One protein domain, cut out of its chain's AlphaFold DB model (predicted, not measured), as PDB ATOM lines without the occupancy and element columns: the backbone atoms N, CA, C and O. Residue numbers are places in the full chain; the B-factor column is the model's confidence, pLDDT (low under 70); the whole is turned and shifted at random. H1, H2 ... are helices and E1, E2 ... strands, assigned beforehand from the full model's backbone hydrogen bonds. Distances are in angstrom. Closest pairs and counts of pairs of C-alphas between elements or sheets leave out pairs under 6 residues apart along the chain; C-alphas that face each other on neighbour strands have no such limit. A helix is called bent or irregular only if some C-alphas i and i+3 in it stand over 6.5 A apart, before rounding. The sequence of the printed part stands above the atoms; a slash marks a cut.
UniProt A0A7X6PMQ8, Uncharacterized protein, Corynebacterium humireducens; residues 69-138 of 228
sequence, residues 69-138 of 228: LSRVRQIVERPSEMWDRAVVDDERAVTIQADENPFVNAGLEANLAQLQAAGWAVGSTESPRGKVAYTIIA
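AT A GLANCE: This is residues 69 to 138 of the 228 residues of an uncharacterized protein of Corynebacterium humireducens (UniProt A0A7X6PMQ8). A four-stranded antiparallel sheet, in the order E1 E2 E4 E3, has one long helix, H3, over one face in two layers. The short helices H1 and H2 only graze the sheet. The printed part has 70 residues, with named elements in the order H1 H2 E1 E2 H3 E3 E4, of mixed class. It is compact, with a radius of gyration of the C-alphas of 11.2 A and spans of 32 by 23 by 21 A.

HOW THE PARTS SIT: E2, residues 93 to 97, and E4, residues 130 to 137, are antiparallel inner strands, with N 96 and O 134 2.8 A apart. E1, residues 87 to 90, forms a hairpin with E2, with N 87 and O 95 at 2.8 A. E3, residues 121 to 127, forms a hairpin with E4, with N 123 and O 135 at 2.8 A. H3, residues 102 to 117, lies over E4 and E3 at a height over the sheet of 9.8 A. It runs along the strands, only just, at 28 degrees to E4 on the local plane. E2, H3 and E3 make a split strand-helix-strand unit, two strands running the same way with E4 between them, and its crossover is right-handed. H3 is irregular, only just, with C-alphas 104 and 107 6.6 A apart. H1, residues 69 to 75, only just touches H3, with 3 pairs of C-alphas within 8 A; the closest are those of Ile 75 and Leu 115, 6.6 A. H2, residues 81 to 85, also only just touches H3, with 3 such pairs; the closest C-alphas are those of Met 82 and Leu 108, 6.8 A. O i to N i+4 pairs within hydrogen-bond range are 1 of 3 in H1, 0 of 1 in H2 and 10 of 12 in H3; O i to N i+3 pairs are 3 of 4 in H1 and 2 of 2 in H2.

IN THESE COORDINATES: H1 begins at C-alpha 69 (257.167, 192.313, 179.856). H3 is 21.8 A long, E3 20.3 A and E4 21.4 A, ending at C-alpha 137 (260.940, 183.557, 184.443).

THE WHOLE: The two C-alphas farthest apart, those of Gln 74 and Pro 128, are 34.1 A apart. The printed part has no cut, and the links between its named elements are tight. Mean pLDDT of the printed part is 78.7; residues 70 to 71, 77 to 79, 81, 90 to 91 and 118 to 119 are under 70.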
ATOM      1  N   LEU A  69     258.565 191.864 179.900       73.38
ATOM      2  CA  LEU A  69     257.167 192.313 179.856       73.38
ATOM      3  C   LEU A  69     256.624 192.427 178.425       73.38
ATOM      4  O   LEU A  69     255.464 192.100 178.187       73.38
ATOM      5  N   SER A  70     257.447 192.836 177.453       67.69
ATOM      6  CA  SER A  70     257.037 192.843 176.042       67.69
ATOM      7  C   SER A  70     256.789 191.425 175.511       67.69
ATOM      8  O   SER A  70     255.822 191.200 174.788       67.69
ATOM      9  N   ARG A  71     257.603 190.450 175.941       69.75
ATOM     10  CA  ARG A  71     257.471 189.031 175.573       69.75
ATOM     11  C   ARG A  71     256.246 188.380 176.212       69.75
ATOM     12  O   ARG A  71     255.538 187.641 175.538       69.75
ATOM     13  N   VAL A  72     255.952 188.696 177.477       78.38
ATOM     14  CA  VAL A  72     254.716 188.259 178.150       78.38
ATOM     15  C   VAL A  72     253.487 188.661 177.335       78.38
ATOM     16  O   VAL A  72     252.620 187.827 177.089       78.38
ATOM     17  N   ARG A  73     253.417 189.919 176.880       73.50
ATOM     18  CA  ARG A  73     252.258 190.447 176.139       73.50
ATOM     19  C   ARG A  73     252.016 189.769 174.794       73.50
ATOM     20  O   ARG A  73     250.902 189.823 174.295       73.50
ATOM     21  N   GLN A  74     253.036 189.153 174.199       71.44
ATOM     22  CA  GLN A  74     252.887 188.398 172.951       71.44
ATOM     23  C   GLN A  74     252.268 187.013 173.167       71.44
ATOM     24  O   GLN A  74     251.720 186.438 172.232       71.44
ATOM     25  N   ILE A  75     252.394 186.468 174.378       73.56
ATOM     26  CA  ILE A  75     251.942 185.115 174.722       73.56
ATOM     27  C   ILE A  75     250.576 185.168 175.388       73.56
ATOM     28  O   ILE A  75     249.718 184.327 175.135       73.56
ATOM     29  N   VAL A  76     250.393 186.152 176.261       78.56
ATOM     30  CA  VAL A  76     249.182 186.304 177.047       78.56
ATOM     31  C   VAL A  76     248.118 186.997 176.210       78.56
ATOM     32  O   VAL A  76     248.263 188.162 175.849       78.56
ATOM     33  N   GLU A  77     247.010 186.301 175.968       63.78
ATOM     34  CA  GLU A  77     245.904 186.836 175.164       63.78
ATOM     35  C   GLU A  77     245.216 188.042 175.824       63.78
ATOM     36  O   GLU A  77     244.659 188.894 175.132       63.78
ATOM     37  N   ARG A  78     245.209 188.103 177.166       66.00
ATOM     38  CA  ARG A  78     244.527 189.150 177.948       66.00
ATOM     39  C   ARG A  78     245.314 189.536 179.198       66.00
ATOM     40  O   ARG A  78     245.202 188.854 180.215       66.00
ATOM     41  N   PRO A  79     246.102 190.618 179.172       64.69
ATOM     42  CA  PRO A  79     246.834 191.071 180.348       64.69
ATOM     43  C   PRO A  79     245.874 191.414 181.502       64.69
ATOM     44  O   PRO A  79     244.961 192.215 181.346       64.69
ATOM     45  N   SER A  80     246.067 190.781 182.660       73.31
ATOM     46  CA  SER A  80     245.463 191.194 183.935       73.31
ATOM     47  C   SER A  80     245.932 192.602 184.344       73.31
ATOM     48  O   SER A  80     247.093 192.945 184.143       73.31
ATOM     49  N   GLU A  81     245.084 193.382 185.014       69.38
ATOM     50  CA  GLU A  81     245.454 194.679 185.622       69.38
ATOM     51  C   GLU A  81     246.626 194.547 186.618       69.38
ATOM     52  O   GLU A  81     247.361 195.488 186.904       69.38
ATOM     53  N   MET A  82     246.857 193.339 187.139       73.81
ATOM     54  CA  MET A  82     247.979 193.063 188.035       73.81
ATOM     55  C   MET A  82     249.347 193.143 187.345       73.81
ATOM     56  O   MET A  82     250.359 193.268 188.035       73.81
ATOM     57  N   TRP A  83     249.402 193.104 186.008       75.75
ATOM     58  CA  TRP A  83     250.650 193.288 185.259       75.75
ATOM     59  C   TRP A  83     251.208 194.706 185.376       75.75
ATOM     60  O   TRP A  83     252.417 194.880 185.243       75.75
ATOM     61  N   ASP A  84     250.381 195.694 185.714       72.06
ATOM     62  CA  ASP A  84     250.843 197.064 185.967       72.06
ATOM     63  C   ASP A  84     251.623 197.175 187.286       72.06
ATOM     64  O   ASP A  84     252.403 198.101 187.491       72.06
ATOM     65  N   ARG A  85     251.442 196.196 188.181       75.31
ATOM     66  CA  ARG A  85     252.153 196.078 189.465       75.31
ATOM     67  C   ARG A  85     253.388 195.178 189.367       75.31
ATOM     68  O   ARG A  85     253.993 194.859 190.390       75.31
ATOM     69  N   ALA A  86     253.726 194.723 188.163       81.75
ATOM     70  CA  ALA A  86     254.859 193.851 187.924       81.75
ATOM     71  C   ALA A  86     256.179 194.576 188.196       81.75
ATOM     72  O   ALA A  86     256.471 195.621 187.613       81.75
ATOM     73  N   VAL A  87     257.007 193.979 189.046       80.75
ATOM     74  CA  VAL A  87     258.381 194.412 189.284       80.75
ATOM     75  C   VAL A  87     259.295 193.530 188.448       80.75
ATOM     76  O   VAL A  87     259.250 192.306 188.547       80.75
ATOM     77  N   VAL A  88     260.104 194.149 187.591       76.94
ATOM     78  CA  VAL A  88     261.142 193.444 186.834       76.94
ATOM     79  C   VAL A  88     262.325 193.224 187.773       76.94
ATOM     80  O   VAL A  88     262.994 194.185 188.150       76.94
ATOM     81  N   ASP A  89     262.549 191.974 188.171       70.69
ATOM     82  CA  ASP A  89     263.651 191.602 189.066       70.69
ATOM     83  C   ASP A  89     264.986 191.526 188.308       70.69
ATOM     84  O   ASP A  89     266.037 191.855 188.856       70.69
ATOM     85  N   ASP A  90     264.935 191.086 187.044       67.69
ATOM     86  CA  ASP A  90     266.059 190.997 186.101       67.69
ATOM     87  C   ASP A  90     265.526 190.970 184.649       67.69
ATOM     88  O   ASP A  90     264.316 190.890 184.430       67.69
ATOM     89  N   GLU A  91     266.395 190.956 183.633       67.25
ATOM     90  CA  GLU A  91     266.030 190.973 182.200       67.25
ATOM     91  C   GLU A  91     265.044 189.869 181.776       67.25
ATOM     92  O   GLU A  91     264.370 189.988 180.749       67.25
ATOM     93  N   ARG A  92     264.949 188.790 182.562       74.81
ATOM     94  CA  ARG A  92     264.112 187.611 182.294       74.81
ATOM     95  C   ARG A  92     263.122 187.276 183.402       74.81
ATOM     96  O   ARG A  92     262.351 186.336 183.213       74.81
ATOM     97  N   ALA A  93     263.152 187.989 184.524       80.38
ATOM     98  CA  ALA A  93     262.385 187.644 185.714       80.38
ATOM     99  C   ALA A  93     261.471 188.795 186.135       80.38
ATOM    100  O   ALA A  93     261.872 189.958 186.157       80.38
ATOM    101  N   VAL A  94     260.230 188.448 186.458       87.25
ATOM    102  CA  VAL A  94     259.203 189.386 186.904       87.25
ATOM    103  C   VAL A  94     258.511 188.822 188.130       87.25
ATOM    104  O   VAL A  94     258.094 187.661 188.120       87.25
ATOM    105  N   THR A  95     258.304 189.668 189.131       89.38
ATOM    106  CA  THR A  95     257.485 189.364 190.300       89.38
ATOM    107  C   THR A  95     256.243 190.249 190.336       89.38
ATOM    108  O   THR A  95     256.304 191.458 190.127       89.38
ATOM    109  N   ILE A  96     255.093 189.642 190.619       90.31
ATOM    110  CA  ILE A  96     253.803 190.322 190.768       90.31
ATOM    111  C   ILE A  96     253.250 189.981 192.147       90.31
ATOM    112  O   ILE A  96     253.103 188.807 192.485       90.31
ATOM    113  N   GLN A  97     252.927 190.999 192.942       88.94
ATOM    114  CA  GLN A  97     252.268 190.799 194.234       88.94
ATOM    115  C   GLN A  97     250.852 190.260 194.018       88.94
ATOM    116  O   GLN A  97     250.100 190.793 193.202       88.94
ATOM    117  N   ALA A  98     250.502 189.202 194.742       85.62
ATOM    118  CA  ALA A  98     249.154 188.659 194.753       85.62
ATOM    119  C   ALA A  98     248.215 189.631 195.478       85.62
ATOM    120  O   ALA A  98     248.592 190.262 196.466       85.62
ATOM    121  N   ASP A  99     246.984 189.739 194.993       85.06
ATOM    122  CA  ASP A  99     245.938 190.467 195.697       85.06
ATOM    123  C   ASP A  99     245.371 189.588 196.820       85.06
ATOM    124  O   ASP A  99     245.286 188.362 196.677       85.06
ATOM    125  N   GLU A 100     244.954 190.192 197.932       77.31
ATOM    126  CA  GLU A 100     244.301 189.456 199.023       77.31
ATOM    127  C   GLU A 100     242.985 188.813 198.558       77.31
ATOM    128  O   GLU A 100     242.548 187.797 199.107       77.31
ATOM    129  N   ASN A 101     242.351 189.376 197.524       74.44
ATOM    130  CA  ASN A 101     241.143 188.834 196.933       74.44
ATOM    131  C   ASN A 101     241.462 187.789 195.838       74.44
ATOM    132  O   ASN A 101     241.907 188.146 194.741       74.44
ATOM    133  N   PRO A 102     241.139 186.494 196.043       73.12
ATOM    134  CA  PRO A 102     241.442 185.441 195.071       73.12
ATOM    135  C   PRO A 102     240.718 185.617 193.729       73.12
ATOM    136  O   PRO A 102     241.208 185.153 192.701       73.12
ATOM    137  N   PHE A 103     239.583 186.323 193.696       72.00
ATOM    138  CA  PHE A 103     238.876 186.601 192.443       72.00
ATOM    139  C   PHE A 103     239.624 187.590 191.542       72.00
ATOM    140  O   PHE A 103     239.461 187.529 190.325       72.00
ATOM    141  N   VAL A 104     240.441 188.475 192.123       71.19
ATOM    142  CA  VAL A 104     241.307 189.399 191.375       71.19
ATOM    143  C   VAL A 104     242.495 188.633 190.785       71.19
ATOM    144  O   VAL A 104     242.859 188.841 189.629       71.19
ATOM    145  N   ASN A 105     243.020 187.651 191.525       78.88
ATOM    146  CA  ASN A 105     244.127 186.801 191.077       78.88
ATOM    147  C   ASN A 105     243.757 185.859 189.920       78.88
ATOM    148  O   ASN A 105     244.632 185.507 189.136       78.88
ATOM    149  N   ALA A 106     242.488 185.470 189.767       80.06
ATOM    150  CA  ALA A 106     242.066 184.470 188.778       80.06
ATOM    151  C   ALA A 106     242.445 184.832 187.325       80.06
ATOM    152  O   ALA A 106     242.836 183.962 186.546       80.06
ATOM    153  N   GLY A 107     242.366 186.119 186.963       79.75
ATOM    154  CA  GLY A 107     242.802 186.592 185.645       79.75
ATOM    155  C   GLY A 107     244.316 186.476 185.454       79.75
ATOM    156  O   GLY A 107     244.781 186.070 184.392       79.75
ATOM    157  N   LEU A 108     245.094 186.765 186.503       84.69
ATOM    158  CA  LEU A 108     246.542 186.573 186.482       84.69
ATOM    159  C   LEU A 108     246.896 185.083 186.399       84.69
ATOM    160  O   LEU A 108     247.721 184.714 185.575       84.69
ATOM    161  N   GLU A 109     246.248 184.217 187.176       88.06
ATOM    162  CA  GLU A 109     246.503 182.770 187.175       88.06
ATOM    163  C   GLU A 109     246.242 182.116 185.809       88.06
ATOM    164  O   GLU A 109     247.011 181.250 185.386       88.06
ATOM    165  N   ALA A 110     245.222 182.567 185.073       85.06
ATOM    166  CA  ALA A 110     244.997 182.132 183.695       85.06
ATOM    167  C   ALA A 110     246.165 182.526 182.770       85.06
ATOM    168  O   ALA A 110     246.638 181.706 181.981       85.06
ATOM    169  N   ASN A 111     246.682 183.749 182.909       84.75
ATOM    170  CA  ASN A 111     247.837 184.223 182.141       84.75
ATOM    171  C   ASN A 111     249.110 183.454 182.507       84.75
ATOM    172  O   ASN A 111     249.893 183.095 181.631       84.75
ATOM    173  N   LEU A 112     249.304 183.165 183.796       88.75
ATOM    174  CA  LEU A 112     250.409 182.350 184.289       88.75
ATOM    175  C   LEU A 112     250.375 180.940 183.689       88.75
ATOM    176  O   LEU A 112     251.415 180.438 183.269       88.75
ATOM    177  N   ALA A 113     249.193 180.329 183.573       83.19
ATOM    178  CA  ALA A 113     249.039 179.031 182.921       83.19
ATOM    179  C   ALA A 113     249.402 179.079 181.422       83.19
ATOM    180  O   ALA A 113     250.062 178.163 180.929       83.19
ATOM    181  N   GLN A 114     249.035 180.150 180.703       77.38
ATOM    182  CA  GLN A 114     249.439 180.349 179.299       77.38
ATOM    183  C   GLN A 114     250.961 180.486 179.160       77.38
ATOM    184  O   GLN A 114     251.569 179.851 178.298       77.38
ATOM    185  N   LEU A 115     251.594 181.259 180.044       79.69
ATOM    186  CA  LEU A 115     253.052 181.412 180.075       79.69
ATOM    187  C   LEU A 115     253.747 180.083 180.384       79.69
ATOM    188  O   LEU A 115     254.712 179.721 179.708       79.69
ATOM    189  N   GLN A 116     253.233 179.323 181.350       79.69
ATOM    190  CA  GLN A 116     253.760 178.003 181.687       79.69
ATOM    191  C   GLN A 116     253.645 177.026 180.506       79.69
ATOM    192  O   GLN A 116     254.599 176.307 180.212       79.69
ATOM    193  N   ALA A 117     252.524 177.043 179.774       70.81
ATOM    194  CA  ALA A 117     252.351 176.258 178.548       70.81
ATOM    195  C   ALA A 117     253.315 176.688 177.425       70.81
ATOM    196  O   ALA A 117     253.765 175.852 176.642       70.81
ATOM    197  N   ALA A 118     253.692 177.968 177.383       65.81
ATOM    198  CA  ALA A 118     254.721 178.505 176.494       65.81
ATOM    199  C   ALA A 118     256.165 178.248 176.986       65.81
ATOM    200  O   ALA A 118     257.114 178.805 176.434       65.81
ATOM    201  N   GLY A 119     256.348 177.426 178.026       66.56
ATOM    202  CA  GLY A 119     257.655 177.009 178.537       66.56
ATOM    203  C   GLY A 119     258.281 177.945 179.574       66.56
ATOM    204  O   GLY A 119     259.443 177.756 179.931       66.56
ATOM    205  N   TRP A 120     257.550 178.945 180.073       83.62
ATOM    206  CA  TRP A 120     258.035 179.824 181.139       83.62
ATOM    207  C   TRP A 120     258.015 179.101 182.484       83.62
ATOM    208  O   TRP A 120     257.110 178.317 182.775       83.62
ATOM    209  N   ALA A 121     258.999 179.392 183.333       80.00
ATOM    210  CA  ALA A 121     258.959 178.931 184.712       80.00
ATOM    211  C   ALA A 121     258.085 179.889 185.526       80.00
ATOM    212  O   ALA A 121     258.322 181.096 185.546       80.00
ATOM    213  N   VAL A 122     257.076 179.337 186.192       87.06
ATOM    214  CA  VAL A 122     256.140 180.079 187.037       87.06
ATOM    215  C   VAL A 122     256.226 179.524 188.452       87.06
ATOM    216  O   VAL A 122     256.138 178.313 188.654       87.06
ATOM    217  N   GLY A 123     256.395 180.410 189.427       87.44
ATOM    218  CA  GLY A 123     256.379 180.096 190.850       87.44
ATOM    219  C   GLY A 123     255.410 180.994 191.608       87.44
ATOM    220  O   GLY A 123     255.027 182.065 191.138       87.44
ATOM    221  N   SER A 124     255.029 180.564 192.806       90.19
ATOM    222  CA  SER A 124     254.273 181.384 193.751       90.19
ATOM    223  C   SER A 124     254.886 181.296 195.139       90.19
ATOM    224  O   SER A 124     255.298 180.223 195.580       90.19
ATOM    225  N   THR A 125     254.924 182.421 195.843       87.81
ATOM    226  CA  THR A 125     255.250 182.467 197.268       87.81
ATOM    227  C   THR A 125     253.958 182.422 198.068       87.81
ATOM    228  O   THR A 125     253.058 183.232 197.843       87.81
ATOM    229  N   GLU A 126     253.868 181.487 199.009       87.81
ATOM    230  CA  GLU A 126     252.701 181.310 199.870       87.81
ATOM    231  C   GLU A 126     252.995 181.745 201.308       87.81
ATOM    232  O   GLU A 126     254.106 181.611 201.820       87.81
ATOM    233  N   SER A 127     251.962 182.254 201.968       79.75
ATOM    234  CA  SER A 127     251.912 182.495 203.405       79.75
ATOM    235  C   SER A 127     250.771 181.678 204.020       79.75
ATOM    236  O   SER A 127     249.896 181.202 203.294       79.75
ATOM    237  N   PRO A 128     250.677 181.589 205.359       76.31
ATOM    238  CA  PRO A 128     249.529 180.966 206.022       76.31
ATOM    239  C   PRO A 128     248.169 181.595 205.667       76.31
ATOM    240  O   PRO A 128     247.133 180.996 205.937       76.31
ATOM    241  N   ARG A 129     248.160 182.810 205.094       72.62
ATOM    242  CA  ARG A 129     246.952 183.526 204.654       72.62
ATOM    243  C   ARG A 129     246.659 183.368 203.159       72.62
ATOM    244  O   ARG A 129     245.663 183.906 202.692       72.62
ATOM    245  N   GLY A 130     247.492 182.631 202.425       78.88
ATOM    246  CA  GLY A 130     247.370 182.424 200.984       78.88
ATOM    247  C   GLY A 130     248.575 182.939 200.199       78.88
ATOM    248  O   GLY A 130     249.628 183.251 200.766       78.88
ATOM    249  N   LYS A 131     248.417 182.996 198.874       83.19
ATOM    250  CA  LYS A 131     249.455 183.445 197.938       83.19
ATOM    251  C   LYS A 131     249.799 184.914 198.181       83.19
ATOM    252  O   LYS A 131     248.906 185.735 198.352       83.19
ATOM    253  N   VAL A 132     251.093 185.215 198.187       88.50
ATOM    254  CA  VAL A 132     251.649 186.555 198.437       88.50
ATOM    255  C   VAL A 132     252.218 187.155 197.161       88.50
ATOM    256  O   VAL A 132     252.048 188.339 196.910       88.50
ATOM    257  N   ALA A 133     252.877 186.347 196.335       89.94
ATOM    258  CA  ALA A 133     253.467 186.811 195.089       89.94
ATOM    259  C   ALA A 133     253.557 185.682 194.064       89.94
ATOM    260  O   ALA A 133     253.575 184.499 194.420       89.94
ATOM    261  N   TYR A 134     253.658 186.070 192.801       91.12
ATOM    262  CA  TYR A 134     253.943 185.208 191.666       91.12
ATOM    263  C   TYR A 134     255.256 185.640 191.034       91.12
ATOM    264  O   TYR A 134     255.456 186.829 190.802       91.12
ATOM    265  N   THR A 135     256.116 184.681 190.723       88.81
ATOM    266  CA  THR A 135     257.382 184.919 190.027       88.81
ATOM    267  C   THR A 135     257.346 184.208 188.687       88.81
ATOM    268  O   THR A 135     256.909 183.061 188.587       88.81
ATOM    269  N   ILE A 136     257.803 184.897 187.651       88.56
ATOM    270  CA  ILE A 136     257.713 184.453 186.266       88.56
ATOM    271  C   ILE A 136     259.081 184.634 185.632       88.56
ATOM    272  O   ILE A 136     259.640 185.729 185.663       88.56
ATOM    273  N   ILE A 137     259.616 183.565 185.054       79.69
ATOM    274  CA  ILE A 137     260.940 183.557 184.443       79.69
ATOM    275  C   ILE A 137     260.806 183.080 182.999       79.69
ATOM    276  O   ILE A 137     260.349 181.964 182.737       79.69
ATOM    277  N   ALA A 138     261.213 183.933 182.059       77.00
ATOM    278  CA  ALA A 138     261.189 183.620 180.635       77.00
ATOM    279  C   ALA A 138     262.042 182.382 180.327       77.00
ATOM    280  O   ALA A 138     263.145 182.274 180.875       77.00
TER     281      ALA A 138